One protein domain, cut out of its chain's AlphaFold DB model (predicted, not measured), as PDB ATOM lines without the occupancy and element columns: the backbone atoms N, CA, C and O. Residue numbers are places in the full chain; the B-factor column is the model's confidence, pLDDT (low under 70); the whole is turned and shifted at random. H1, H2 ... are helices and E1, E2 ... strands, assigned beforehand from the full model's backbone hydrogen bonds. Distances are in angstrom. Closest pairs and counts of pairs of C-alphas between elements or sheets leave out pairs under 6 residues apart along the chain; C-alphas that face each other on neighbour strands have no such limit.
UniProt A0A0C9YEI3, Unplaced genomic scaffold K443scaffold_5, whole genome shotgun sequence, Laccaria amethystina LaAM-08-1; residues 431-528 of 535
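What this domain is: This is residues 431 to 528 of the 535 residues of an uncharacterized protein of Laccaria amethystina LaAM-08-1 (UniProt A0A0C9YEI3). One antiparallel sheet of five strands makes the middle layer, with one helix packed on each face: H1 runs along the strands at the E4 and E3 side, and H2 crosses the other face slantwise. These are three layers, with helices on both faces of a sheet. The printed part has 98 residues, with E1, E2, H1, E3, E4, E5 and H2 along the chain; the sheet's order is E2 E1 E5 E4 E3 and the class is mixed, helices and strands. It is compact, with a radius of gyration of the C-alphas of 12.9 A and spans of 38 by 26 by 24 A.

Where its parts are: E1 is residues 437 to 441, 13.7 A long, beginning at C-alpha 437 (185.422, 189.420, 181.557). E2 is residues 445 to 448, 10.1 A. E3 is 474 to 478, 13.6 A; E4 is 485 to 490, 16.7 A; E5 is 502 to 507, 16.6 A. H1 is 457 to 468, 16.3 A, and H2 is 514 to 527, 20.0 A, ending at C-alpha 527 (185.468, 175.352, 181.853).

How they stand to each other: E3 E4 E5 form a meander, each strand the antiparallel neighbour of the one before. N 505 and O 487 are 2.9 A apart across E5 and E4, N 477 and O 486 2.9 A across E4 and E3, N 439 and O 504 2.9 A across E1 and E5, and N 440 and O 447 2.8 A across the hairpin E1 and E2. H1 is over E4 and E3 at a height over the sheet of 8.4 A; its closest C-alphas to E3 are Ala 462 and Val 475, 5.8 A. On the opposite face, H2 has a height over the sheet of 9.8 A and is over E1, E5 and, only just, with 3 C-alphas, E4; Val 507 of E5 and Val 517 are the closest C-alphas, 7.1 A. In H1 and H2 every O i to N i+4 pair is within hydrogen-bond range.

The domain as a whole: The C-alphas farthest apart, Ile 431 and Asp 469, are 39.3 A apart. The printed part has no cut. E4 to E5 is a long link of 11 residues; it holds Gly 496, the one printed residue with pLDDT under 70.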
ATOM      1  N   ILE A 431     183.918 190.642 167.420       82.31
ATOM      2  CA  ILE A 431     184.936 191.706 167.400       82.31
ATOM      3  C   ILE A 431     184.342 193.050 167.847       82.31
ATOM      4  O   ILE A 431     185.027 193.848 168.478       82.31
ATOM      5  N   LEU A 432     183.069 193.305 167.527       85.19
ATOM      6  CA  LEU A 432     182.407 194.579 167.830       85.19
ATOM      7  C   LEU A 432     181.727 194.611 169.203       85.19
ATOM      8  O   LEU A 432     181.327 195.682 169.657       85.19
ATOM      9  N   GLN A 433     181.553 193.460 169.850       84.12
ATOM     10  CA  GLN A 433     180.906 193.380 171.154       84.12
ATOM     11  C   GLN A 433     181.961 193.451 172.263       84.12
ATOM     12  O   GLN A 433     182.955 192.727 172.185       84.12
ATOM     13  N   PRO A 434     181.758 194.284 173.301       88.38
ATOM     14  CA  PRO A 434     182.565 194.214 174.511       88.38
ATOM     15  C   PRO A 434     182.601 192.772 175.028       88.38
ATOM     16  O   PRO A 434     181.556 192.130 175.154       88.38
ATOM     17  N   LEU A 435     183.804 192.251 175.262       91.94
ATOM     18  CA  LEU A 435     183.985 190.890 175.749       91.94
ATOM     19  C   LEU A 435     183.583 190.821 177.218       91.94
ATOM     20  O   LEU A 435     183.954 191.691 178.001       91.94
ATOM     21  N   ASP A 436     182.861 189.768 177.581       95.38
ATOM     22  CA  ASP A 436     182.607 189.462 178.984       95.38
ATOM     23  C   ASP A 436     183.930 189.081 179.644       95.38
ATOM     24  O   ASP A 436     184.714 188.298 179.090       95.38
ATOM     25  N   THR A 437     184.176 189.630 180.825       96.50
ATOM     26  CA  THR A 437     185.422 189.420 181.557       96.50
ATOM     27  C   THR A 437     185.110 188.677 182.848       96.50
ATOM     28  O   THR A 437     184.054 188.851 183.455       96.50
ATOM     29  N   HIS A 438     185.999 187.779 183.255       97.50
ATOM     30  CA  HIS A 438     185.827 187.030 184.492       97.50
ATOM     31  C   HIS A 438     187.157 186.706 185.153       97.50
ATOM     32  O   HIS A 438     188.203 186.663 184.503       97.50
ATOM     33  N   ILE A 439     187.082 186.415 186.444       97.62
ATOM     34  CA  ILE A 439     188.164 185.856 187.238       97.62
ATOM     35  C   ILE A 439     187.603 184.766 188.146       97.62
ATOM     36  O   ILE A 439     186.564 184.933 188.781       97.62
ATOM     37  N   VAL A 440     188.286 183.631 188.165       97.25
ATOM     38  CA  VAL A 440     188.028 182.502 189.052       97.25
ATOM     39  C   VAL A 440     189.153 182.481 190.076       97.25
ATOM     40  O   VAL A 440     190.318 182.500 189.697       97.25
ATOM     41  N   SER A 441     188.817 182.455 191.357       96.25
ATOM     42  CA  SER A 441     189.753 182.310 192.467       96.25
ATOM     43  C   SER A 441     189.568 180.948 193.122       96.25
ATOM     44  O   SER A 441     188.441 180.516 193.348       96.25
ATOM     45  N   THR A 442     190.664 180.281 193.468       94.00
ATOM     46  CA  THR A 442     190.674 179.109 194.364       94.00
ATOM     47  C   THR A 442     191.065 179.490 195.797       94.00
ATOM     48  O   THR A 442     191.385 178.630 196.613       94.00
ATOM     49  N   GLY A 443     191.099 180.790 196.103       91.88
ATOM     50  CA  GLY A 443     191.595 181.365 197.353       91.88
ATOM     51  C   GLY A 443     193.103 181.629 197.347       91.88
ATOM     52  O   GLY A 443     193.540 182.670 197.830       91.88
ATOM     53  N   GLN A 444     193.907 180.724 196.781       92.25
ATOM     54  CA  GLN A 444     195.361 180.925 196.639       92.25
ATOM     55  C   GLN A 444     195.748 181.418 195.246       92.25
ATOM     56  O   GLN A 444     196.662 182.234 195.103       92.25
ATOM     57  N   TYR A 445     195.041 180.928 194.229       96.00
ATOM     58  CA  TYR A 445     195.360 181.171 192.835       96.00
ATOM     59  C   TYR A 445     194.190 181.790 192.097       96.00
ATOM     60  O   TYR A 445     193.032 181.584 192.465       96.00
ATOM     61  N   THR A 446     194.496 182.505 191.019       96.81
ATOM     62  CA  THR A 446     193.481 183.078 190.141       96.81
ATOM     63  C   THR A 446     193.659 182.646 188.692       96.81
ATOM     64  O   THR A 446     194.770 182.505 188.187       96.81
ATOM     65  N   LEU A 447     192.539 182.438 188.006       96.12
ATOM     66  CA  LEU A 447     192.458 182.217 186.569       96.12
ATOM     67  C   LEU A 447     191.498 183.252 185.993       96.12
ATOM     68  O   LEU A 447     190.300 183.224 186.272       96.12
ATOM     69  N   SER A 448     192.017 184.174 185.193       96.19
ATOM     70  CA  SER A 448     191.230 185.265 184.630       96.19
ATOM     71  C   SER A 448     191.149 185.203 183.113       96.19
ATOM     72  O   SER A 448     192.095 184.785 182.443       96.19
ATOM     73  N   SER A 449     190.054 185.717 182.552       94.88
ATOM     74  CA  SER A 449     190.008 186.051 181.130       94.88
ATOM     75  C   SER A 449     191.127 187.038 180.770       94.88
ATOM     76  O   SER A 449     191.495 187.866 181.613       94.88
ATOM     77  N   PRO A 450     191.633 187.028 179.524       90.31
ATOM     78  CA  PRO A 450     192.638 187.991 179.090       90.31
ATOM     79  C   PRO A 450     192.194 189.430 179.371       90.31
ATOM     80  O   PRO A 450     191.084 189.813 179.003       90.31
ATOM     81  N   LYS A 451     193.079 190.228 179.983       88.50
ATOM     82  CA  LYS A 451     192.845 191.648 180.319       88.50
ATOM     83  C   LYS A 451     191.719 191.891 181.333       88.50
ATOM     84  O   LYS A 451     191.148 192.979 181.342       88.50
ATOM     85  N   PHE A 452     191.383 190.908 182.171       94.62
ATOM     86  CA  PHE A 452     190.492 191.163 183.297       94.62
ATOM     87  C   PHE A 452     191.132 192.191 184.235       94.62
ATOM     88  O   PHE A 452     192.122 191.904 184.900       94.62
ATOM     89  N   VAL A 453     190.544 193.380 184.275       93.81
ATOM     90  CA  VAL A 453     190.880 194.460 185.199       93.81
ATOM     91  C   VAL A 453     189.552 195.056 185.631       93.81
ATOM     92  O   VAL A 453     188.845 195.638 184.808       93.81
ATOM     93  N   SER A 454     189.192 194.887 186.903       94.38
ATOM     94  CA  SER A 454     187.960 195.460 187.445       94.38
ATOM     95  C   SER A 454     188.215 196.212 188.742       94.38
ATOM     96  O   SER A 454     188.847 195.711 189.676       94.38
ATOM     97  N   LYS A 455     187.665 197.428 188.769       93.69
ATOM     98  CA  LYS A 455     187.556 198.322 189.929       93.69
ATOM     99  C   LYS A 455     186.081 198.576 190.272       93.69
ATOM    100  O   LYS A 455     185.744 199.586 190.882       93.69
ATOM    101  N   SER A 456     185.182 197.701 189.814       93.00
ATOM    102  CA  SER A 456     183.741 197.890 189.972       93.00
ATOM    103  C   SER A 456     183.332 197.770 191.440       93.00
ATOM    104  O   SER A 456     183.517 196.724 192.067       93.00
ATOM    105  N   SER A 457     182.707 198.820 191.977       92.75
ATOM    106  CA  SER A 457     182.142 198.817 193.335       92.75
ATOM    107  C   SER A 457     181.085 197.724 193.517       92.75
ATOM    108  O   SER A 457     180.910 197.200 194.612       92.75
ATOM    109  N   HIS A 458     180.417 197.307 192.438       95.19
ATOM    110  CA  HIS A 458     179.460 196.206 192.466       95.19
ATOM    111  C   HIS A 458     180.096 194.872 192.877       95.19
ATOM    112  O   HIS A 458     179.508 194.151 193.683       95.19
ATOM    113  N   LEU A 459     181.290 194.553 192.365       96.12
ATOM    114  CA  LEU A 459     181.986 193.314 192.725       96.12
ATOM    115  C   LEU A 459     182.536 193.374 194.153       96.12
ATOM    116  O   LEU A 459     182.438 192.388 194.881       96.12
ATOM    117  N   TYR A 460     183.034 194.534 194.588       95.56
ATOM    118  CA  TYR A 460     183.466 194.733 195.974       95.56
ATOM    119  C   TYR A 460     182.313 194.622 196.975       95.56
ATOM    120  O   TYR A 460     182.441 193.935 197.986       95.56
ATOM    121  N   ASN A 461     181.161 195.223 196.673       95.50
ATOM    122  CA  ASN A 461     179.958 195.089 197.491       95.50
ATOM    123  C   ASN A 461     179.481 193.635 197.552       95.50
ATOM    124  O   ASN A 461     179.084 193.153 198.611       95.50
ATOM    125  N   ALA A 462     179.546 192.918 196.428       96.62
ATOM    126  CA  ALA A 462     179.209 191.503 196.376       96.62
ATOM    127  C   ALA A 462     180.150 190.652 197.246       96.62
ATOM    128  O   ALA A 462     179.674 189.856 198.056       96.62
ATOM    129  N   MET A 463     181.462 190.891 197.154       96.12
ATOM    130  CA  MET A 463     182.476 190.263 198.006       96.12
ATOM    131  C   MET A 463     182.240 190.571 199.493       96.12
ATOM    132  O   MET A 463     182.305 189.671 200.330       96.12
ATOM    133  N   ALA A 464     181.907 191.819 199.833       95.12
ATOM    134  CA  ALA A 464     181.589 192.216 201.203       95.12
ATOM    135  C   ALA A 464     180.349 191.481 201.740       95.12
ATOM    136  O   ALA A 464     180.394 190.942 202.845       95.12
ATOM    137  N   MET A 465     179.268 191.396 200.956       96.50
ATOM    138  CA  MET A 465     178.053 190.666 201.346       96.50
ATOM    139  C   MET A 465     178.327 189.178 201.575       96.50
ATOM    140  O   MET A 465     177.918 188.636 202.600       96.50
ATOM    141  N   GLN A 466     179.074 188.540 200.673       95.44
ATOM    142  CA  GLN A 466     179.494 187.146 200.831       95.44
ATOM    143  C   GLN A 466     180.374 186.957 202.077       95.44
ATOM    144  O   GLN A 466     180.294 185.925 202.745       95.44
ATOM    145  N   GLY A 467     181.227 187.930 202.408       93.25
ATOM    146  CA  GLY A 467     182.063 187.901 203.611       93.25
ATOM    147  C   GLY A 467     181.283 188.056 204.921       93.25
ATOM    148  O   GLY A 467     181.701 187.504 205.938       93.25
ATOM    149  N   ILE A 468     180.162 188.786 204.907       95.69
ATOM    150  CA  ILE A 468     179.296 188.992 206.080       95.69
ATOM    151  C   ILE A 468     178.441 187.753 206.355       95.69
ATOM    152  O   ILE A 468     178.331 187.336 207.508       95.69
ATOM    153  N   ASP A 469     177.840 187.175 205.315       96.75
ATOM    154  CA  ASP A 469     176.962 186.014 205.436       96.75
ATOM    155  C   ASP A 469     177.492 184.840 204.593       96.75
ATOM    156  O   ASP A 469     177.378 184.854 203.361       96.75
ATOM    157  N   PRO A 470     178.044 183.792 205.239       93.44
ATOM    158  CA  PRO A 470     178.482 182.574 204.568       93.44
ATOM    159  C   PRO A 470     177.401 181.894 203.719       93.44
ATOM    160  O   PRO A 470     177.739 181.217 202.748       93.44
ATOM    161  N   GLY A 471     176.120 182.083 204.063       94.56
ATOM    162  CA  GLY A 471     174.974 181.524 203.346       94.56
ATOM    163  C   GLY A 471     174.674 182.210 202.011       94.56
ATOM    164  O   GLY A 471     173.964 181.636 201.184       94.56
ATOM    165  N   ILE A 472     175.229 183.402 201.762       96.00
ATOM    166  CA  ILE A 472     175.133 184.062 200.458       96.00
ATOM    167  C   ILE A 472     176.144 183.409 199.516       96.00
ATOM    168  O   ILE A 472     177.344 183.688 199.554       96.00
ATOM    169  N   THR A 473     175.645 182.537 198.645       95.38
ATOM    170  CA  THR A 473     176.464 181.868 197.630       95.38
ATOM    171  C   THR A 473     176.616 182.714 196.374       95.38
ATOM    172  O   THR A 473     177.689 182.737 195.786       95.38
ATOM    173  N   GLU A 474     175.591 183.457 195.965       96.88
ATOM    174  CA  GLU A 474     175.593 184.206 194.707       96.88
ATOM    175  C   GLU A 474     175.000 185.602 194.887       96.88
ATOM    176  O   GLU A 474     173.994 185.796 195.571       96.88
ATOM    177  N   VAL A 475     175.620 186.582 194.239       97.88
ATOM    178  CA  VAL A 475     175.165 187.970 194.207       97.88
ATOM    179  C   VAL A 475     175.143 188.427 192.760       97.88
ATOM    180  O   VAL A 475     176.176 188.463 192.096       97.88
ATOM    181  N   PHE A 476     173.968 188.849 192.297       97.88
ATOM    182  CA  PHE A 476     173.785 189.477 190.995       97.88
ATOM    183  C   PHE A 476     173.472 190.952 191.195       97.88
ATOM    184  O   PHE A 476     172.558 191.317 191.936       97.88
ATOM    185  N   SER A 477     174.199 191.813 190.495       97.06
ATOM    186  CA  SER A 477     173.925 193.245 190.481       97.06
ATOM    187  C   SER A 477     173.990 193.788 189.060       97.06
ATOM    188  O   SER A 477     174.691 193.256 188.198       97.06
ATOM    189  N   ARG A 478     173.215 194.840 188.792       95.50
ATOM    190  CA  ARG A 478     173.114 195.453 187.468       95.50
ATOM    191  C   ARG A 478     173.325 196.955 187.576       95.50
ATOM    192  O   ARG A 478     172.616 197.625 188.328       95.50
ATOM    193  N   GLY A 479     174.283 197.470 186.809       91.88
ATOM    194  CA  GLY A 479     174.510 198.906 186.676       91.88
ATOM    195  C   GLY A 479     173.317 199.602 186.010       91.88
ATOM    196  O   GLY A 479     172.573 198.991 185.241       91.88
ATOM    197  N   GLN A 480     173.108 200.884 186.309       86.38
ATOM    198  CA  GLN A 480     172.016 201.666 185.711       86.38
ATOM    199  C   GLN A 480     172.417 202.298 184.371       86.38
ATOM    200  O   GLN A 480     171.599 202.375 183.455       86.38
ATOM    201  N   ASN A 481     173.673 202.729 184.238       80.44
ATOM    202  CA  ASN A 481     174.197 203.330 183.018       80.44
ATOM    203  C   ASN A 481     175.739 203.305 183.023       80.44
ATOM    204  O   ASN A 481     176.341 204.138 183.699       80.44
ATOM    205  N   PRO A 482     176.387 202.390 182.289       82.06
ATOM    206  CA  PRO A 482     175.804 201.371 181.412       82.06
ATOM    207  C   PRO A 482     175.157 200.196 182.172       82.06
ATOM    208  O   PRO A 482     175.447 199.943 183.340       82.06
ATOM    209  N   GLN A 483     174.256 199.468 181.502       88.88
ATOM    210  CA  GLN A 483     173.539 198.316 182.070       88.88
ATOM    211  C   GLN A 483     174.370 197.027 182.030       88.88
ATOM    212  O   GLN A 483     173.973 196.052 181.393       88.88
ATOM    213  N   HIS A 484     175.523 197.030 182.693       94.69
ATOM    214  CA  HIS A 484     176.365 195.841 182.826       94.69
ATOM    215  C   HIS A 484     175.916 194.990 184.011       94.69
ATOM    216  O   HIS A 484     175.484 195.525 185.039       94.69
ATOM    217  N   TRP A 485     176.023 193.673 183.867       97.38
ATOM    218  CA  TRP A 485     175.832 192.751 184.980       97.38
ATOM    219  C   TRP A 485     177.163 192.479 185.663       97.38
ATOM    220  O   TRP A 485     178.166 192.266 184.988       97.38
ATOM    221  N   HIS A 486     177.136 192.445 186.988       97.56
ATOM    222  CA  HIS A 486     178.257 192.048 187.823       97.56
ATOM    223  C   HIS A 486     177.785 190.908 188.712       97.56
ATOM    224  O   HIS A 486     176.745 191.019 189.376       97.56
ATOM    225  N   VAL A 487     178.536 189.818 188.706       98.19
ATOM    226  CA  VAL A 487     178.205 188.609 189.449       98.19
ATOM    227  C   VAL A 487     179.379 188.232 190.323       98.19
ATOM    228  O   VAL A 487     180.509 188.211 189.842       98.19
ATOM    229  N   ALA A 488     179.096 187.909 191.580       97.88
ATOM    230  CA  ALA A 488     180.012 187.176 192.439       97.88
ATOM    231  C   ALA A 488     179.349 185.861 192.844       97.88
ATOM    232  O   ALA A 488     178.191 185.849 193.265       97.88
ATOM    233  N   LYS A 489     180.080 184.757 192.729       96.62
ATOM    234  CA  LYS A 489     179.637 183.418 193.115       96.62
ATOM    235  C   LYS A 489     180.696 182.768 193.988       96.62
ATOM    236  O   LYS A 489     181.854 182.733 193.604       96.62
ATOM    237  N   ARG A 490     180.293 182.233 195.129       95.38
ATOM    238  CA  ARG A 490     181.090 181.376 195.998       95.38
ATOM    239  C   ARG A 490     180.804 179.918 195.660       95.38
ATOM    240  O   ARG A 490     179.654 179.537 195.447       95.38
ATOM    241  N   GLY A 491     181.857 179.114 195.674       92.12
ATOM    242  CA  GLY A 491     181.821 177.695 195.370       92.12
ATOM    243  C   GLY A 491     181.922 177.434 193.870       92.12
ATOM    244  O   GLY A 491     181.161 177.979 193.066       92.12
ATOM    245  N   LEU A 492     182.861 176.565 193.494       87.81
ATOM    246  CA  LEU A 492     183.028 176.131 192.102       87.81
ATOM    247  C   LEU A 492     182.311 174.803 191.792       87.81
ATOM    248  O   LEU A 492     182.190 174.408 190.636       87.81
ATOM    249  N   GLY A 493     181.811 174.108 192.811       82.62
ATOM    250  CA  GLY A 493     181.197 172.791 192.682       82.62
ATOM    251  C   GLY A 493     179.737 172.844 192.247       82.62
ATOM    252  O   GLY A 493     178.946 173.658 192.717       82.62
ATOM    253  N   SER A 494     179.348 171.898 191.389       74.00
ATOM    254  CA  SER A 494     177.958 171.744 190.935       74.00
ATOM    255  C   SER A 494     177.034 171.088 191.975       74.00
ATOM    256  O   SER A 494     175.817 171.137 191.810       74.00
ATOM    257  N   ASN A 495     177.587 170.458 193.020       72.81
ATOM    258  CA  ASN A 495     176.849 169.552 193.915       72.81
ATOM    259  C   ASN A 495     176.624 170.101 195.333       72.81
ATOM    260  O   ASN A 495     176.374 169.328 196.253       72.81
ATOM    261  N   GLY A 496     176.737 171.418 195.535       67.12
ATOM    262  CA  GLY A 496     176.521 172.041 196.850       67.12
ATOM    263  C   GLY A 496     177.530 171.625 197.929       67.12
ATOM    264  O   GLY A 496     177.337 171.947 199.097       67.12
ATOM    265  N   GLY A 497     178.595 170.912 197.553       70.25
ATOM    266  CA  GLY A 497     179.760 170.732 198.405       70.25
ATOM    267  C   GLY A 497     180.523 172.046 198.511       70.25
ATOM    268  O   GLY A 497     180.579 172.806 197.543       70.25
ATOM    269  N   ASP A 498     181.124 172.290 199.673       72.44
ATOM    270  CA  ASP A 498     182.012 173.425 199.944       72.44
ATOM    271  C   ASP A 498     183.366 173.240 199.234       72.44
ATOM    272  O   ASP A 498     184.439 173.178 199.829       72.44
ATOM    273  N   SER A 499     183.313 173.038 197.920       70.69
ATOM    274  CA  SER A 499     184.469 173.126 197.041       70.69
ATOM    275  C   SER A 499     184.832 174.603 196.982       70.69
ATOM    276  O   SER A 499     184.173 175.370 196.271       70.69
ATOM    277  N   GLY A 500     185.806 174.984 197.807       86.19
ATOM    278  CA  GLY A 500     186.279 176.354 197.940       86.19
ATOM    279  C   GLY A 500     186.558 177.024 196.592       86.19
ATOM    280  O   GLY A 500     186.769 176.375 195.567       86.19
ATOM    281  N   GLY A 501     186.539 178.350 196.606       93.31
ATOM    282  CA  GLY A 501     186.760 179.177 195.429       93.31
ATOM    283  C   GLY A 501     185.594 180.106 195.132       93.31
ATOM    284  O   GLY A 501     184.501 179.980 195.686       93.31
ATOM    285  N   GLU A 502     185.860 181.087 194.282       96.25
ATOM    286  CA  GLU A 502     184.971 182.205 193.998       96.25
ATOM    287  C   GLU A 502     185.074 182.581 192.514       96.25
ATOM    288  O   GLU A 502     186.123 182.428 191.892       96.25
ATOM    289  N   VAL A 503     183.988 183.062 191.916       97.38
ATOM    290  CA  VAL A 503     183.943 183.549 190.534       97.38
ATOM    291  C   VAL A 503     183.393 184.959 190.537       97.38
ATOM    292  O   VAL A 503     182.313 185.202 191.071       97.38
ATOM    293  N   TYR A 504     184.101 185.862 189.872       98.00
ATOM    294  CA  TYR A 504     183.649 187.219 189.605       98.00
ATOM    295  C   TYR A 504     183.532 187.413 188.099       98.00
ATOM    296  O   TYR A 504     184.434 187.046 187.345       98.00
ATOM    297  N   LEU A 505     182.404 187.953 187.654       98.00
ATOM    298  CA  LEU A 505     182.043 188.053 186.243       98.00
ATOM    299  C   LEU A 505     181.429 189.420 185.956       98.00
ATOM    300  O   LEU A 505     180.522 189.860 186.664       98.00
ATOM    301  N   GLU A 506     181.875 190.042 184.870       97.38
ATOM    302  CA  GLU A 506     181.289 191.247 184.296       97.38
ATOM    303  C   GLU A 506     180.779 190.948 182.884       97.38
ATOM    304  O   GLU A 506     181.523 190.504 182.007       97.38
ATOM    305  N   VAL A 507     179.485 191.186 182.661       96.75
ATOM    306  CA  VAL A 507     178.829 190.973 181.365       96.75
ATOM    307  C   VAL A 507     178.433 192.324 180.786       96.75
ATOM    308  O   VAL A 507     177.561 193.021 181.315       96.75
ATOM    309  N   PHE A 508     179.075 192.677 179.675       94.06
ATOM    310  CA  PHE A 508     178.998 194.006 179.055       94.06
ATOM    311  C   PHE A 508     177.978 194.090 177.908       94.06
ATOM    312  O   PHE A 508     177.787 195.137 177.286       94.06
ATOM    313  N   ARG A 509     177.312 192.980 177.596       90.62
ATOM    314  CA  ARG A 509     176.370 192.886 176.481       90.62
ATOM    315  C   ARG A 509     175.080 193.664 176.762       90.62
ATOM    316  O   ARG A 509     174.455 193.528 177.817       90.62
ATOM    317  N   LYS A 510     174.637 194.438 175.768       88.50
ATOM    318  CA  LYS A 510     173.349 195.146 175.795       88.50
ATOM    319  C   LYS A 510     172.196 194.133 175.829       88.50
ATOM    320  O   LYS A 510     172.263 193.118 175.150       88.50
ATOM    321  N   GLU A 511     171.137 194.441 176.582       88.88
ATOM    322  CA  GLU A 511     169.891 193.647 176.646       88.88
ATOM    323  C   GLU A 511     170.041 192.216 177.203       88.88
ATOM    324  O   GLU A 511     169.128 191.406 177.082       88.88
ATOM    325  N   THR A 512     171.142 191.922 177.895       93.94
ATOM    326  CA  THR A 512     171.363 190.616 178.533       93.94
ATOM    327  C   THR A 512     170.361 190.364 179.659       93.94
ATOM    328  O   THR A 512     170.214 191.198 180.564       93.94
ATOM    329  N   SER A 513     169.684 189.215 179.625       95.38
ATOM    330  CA  SER A 513     168.786 188.768 180.694       95.38
ATOM    331  C   SER A 513     169.554 188.078 181.828       95.38
ATOM    332  O   SER A 513     170.679 187.627 181.641       95.38
ATOM    333  N   LEU A 514     168.941 187.957 183.011       96.19
ATOM    334  CA  LEU A 514     169.547 187.223 184.129       96.19
ATOM    335  C   LEU A 514     169.849 185.760 183.753       96.19
ATOM    336  O   LEU A 514     170.897 185.238 184.112       96.19
ATOM    337  N   THR A 515     168.975 185.128 182.965       97.00
ATOM    338  CA  THR A 515     169.166 183.760 182.465       97.00
ATOM    339  C   THR A 515     170.392 183.645 181.558       97.00
ATOM    340  O   THR A 515     171.119 182.657 181.622       97.00
ATOM    341  N   ASP A 516     170.660 184.650 180.720       95.94
ATOM    342  CA  ASP A 516     171.859 184.661 179.873       95.94
ATOM    343  C   ASP A 516     173.132 184.763 180.718       95.94
ATOM    344  O   ASP A 516     174.113 184.073 180.441       95.94
ATOM    345  N   VAL A 517     173.106 185.595 181.766       96.88
ATOM    346  CA  VAL A 517     174.223 185.749 182.707       96.88
ATOM    347  C   VAL A 517     174.492 184.443 183.452       96.88
ATOM    348  O   VAL A 517     175.645 184.021 183.531       96.88
ATOM    349  N   ASP A 518     173.448 183.774 183.939       96.56
ATOM    350  CA  ASP A 518     173.566 182.481 184.620       96.56
ATOM    351  C   ASP A 518     174.153 181.401 183.693       96.56
ATOM    352  O   ASP A 518     175.092 180.690 184.048       96.56
ATOM    353  N   ASN A 519     173.716 181.360 182.430       96.06
ATOM    354  CA  ASN A 519     174.298 180.467 181.425       96.06
ATOM    355  C   ASN A 519     175.790 180.749 181.167       96.06
ATOM    356  O   ASN A 519     176.577 179.811 180.984       96.06
ATOM    357  N   VAL A 520     176.195 182.025 181.139       96.06
ATOM    358  CA  VAL A 520     177.607 182.421 181.002       96.06
ATOM    359  C   VAL A 520     178.405 181.967 182.223       96.06
ATOM    360  O   VAL A 520     179.453 181.337 182.052       96.06
ATOM    361  N   LEU A 521     177.887 182.210 183.427       96.31
ATOM    362  CA  LEU A 521     178.498 181.805 184.691       96.31
ATOM    363  C   LEU A 521     178.667 180.283 184.777       96.31
ATOM    364  O   LEU A 521     179.779 179.797 184.989       96.31
ATOM    365  N   ALA A 522     177.607 179.517 184.514       94.62
ATOM    366  CA  ALA A 522     177.650 178.057 184.459       94.62
ATOM    367  C   ALA A 522     178.613 177.546 183.376       94.62
ATOM    368  O   ALA A 522     179.217 176.479 183.505       94.62
ATOM    369  N   GLY A 523     178.770 178.287 182.277       94.50
ATOM    370  CA  GLY A 523     179.781 178.010 181.261       94.50
ATOM    371  C   GLY A 523     181.211 178.222 181.765       94.50
ATOM    372  O   GLY A 523     182.076 177.414 181.446       94.50
ATOM    373  N   ILE A 524     181.464 179.287 182.530       94.88
ATOM    374  CA  ILE A 524     182.780 179.584 183.119       94.88
ATOM    375  C   ILE A 524     183.156 178.514 184.141       94.88
ATOM    376  O   ILE A 524     184.218 177.916 184.007       94.88
ATOM    377  N   VAL A 525     182.257 178.204 185.078       93.12
ATOM    378  CA  VAL A 525     182.485 177.194 186.127       93.12
ATOM    379  C   VAL A 525     182.771 175.811 185.529       93.12
ATOM    380  O   VAL A 525     183.665 175.109 185.984       93.12
ATOM    381  N   ARG A 526     182.072 175.422 184.454       91.38
ATOM    382  CA  ARG A 526     182.341 174.148 183.762       91.38
ATOM    383  C   ARG A 526     183.678 174.111 183.024       91.38
ATOM    384  O   ARG A 526     184.201 173.029 182.798       91.38
ATOM    385  N   ARG A 527     184.187 175.263 182.574       90.94
ATOM    386  CA  ARG A 527     185.468 175.352 181.853       90.94
ATOM    387  C   ARG A 527     186.656 175.546 182.780       90.94
ATOM    388  O   ARG A 527     187.772 175.255 182.365       90.94
ATOM    389  N   SER A 528     186.448 176.059 183.991       88.12
ATOM    390  CA  SER A 528     187.517 176.128 184.976       88.12
ATOM    391  C   SER A 528     187.885 174.706 185.387       88.12
ATOM    392  O   SER A 528     187.207 174.098 186.205       88.12
TER     393      SER A 528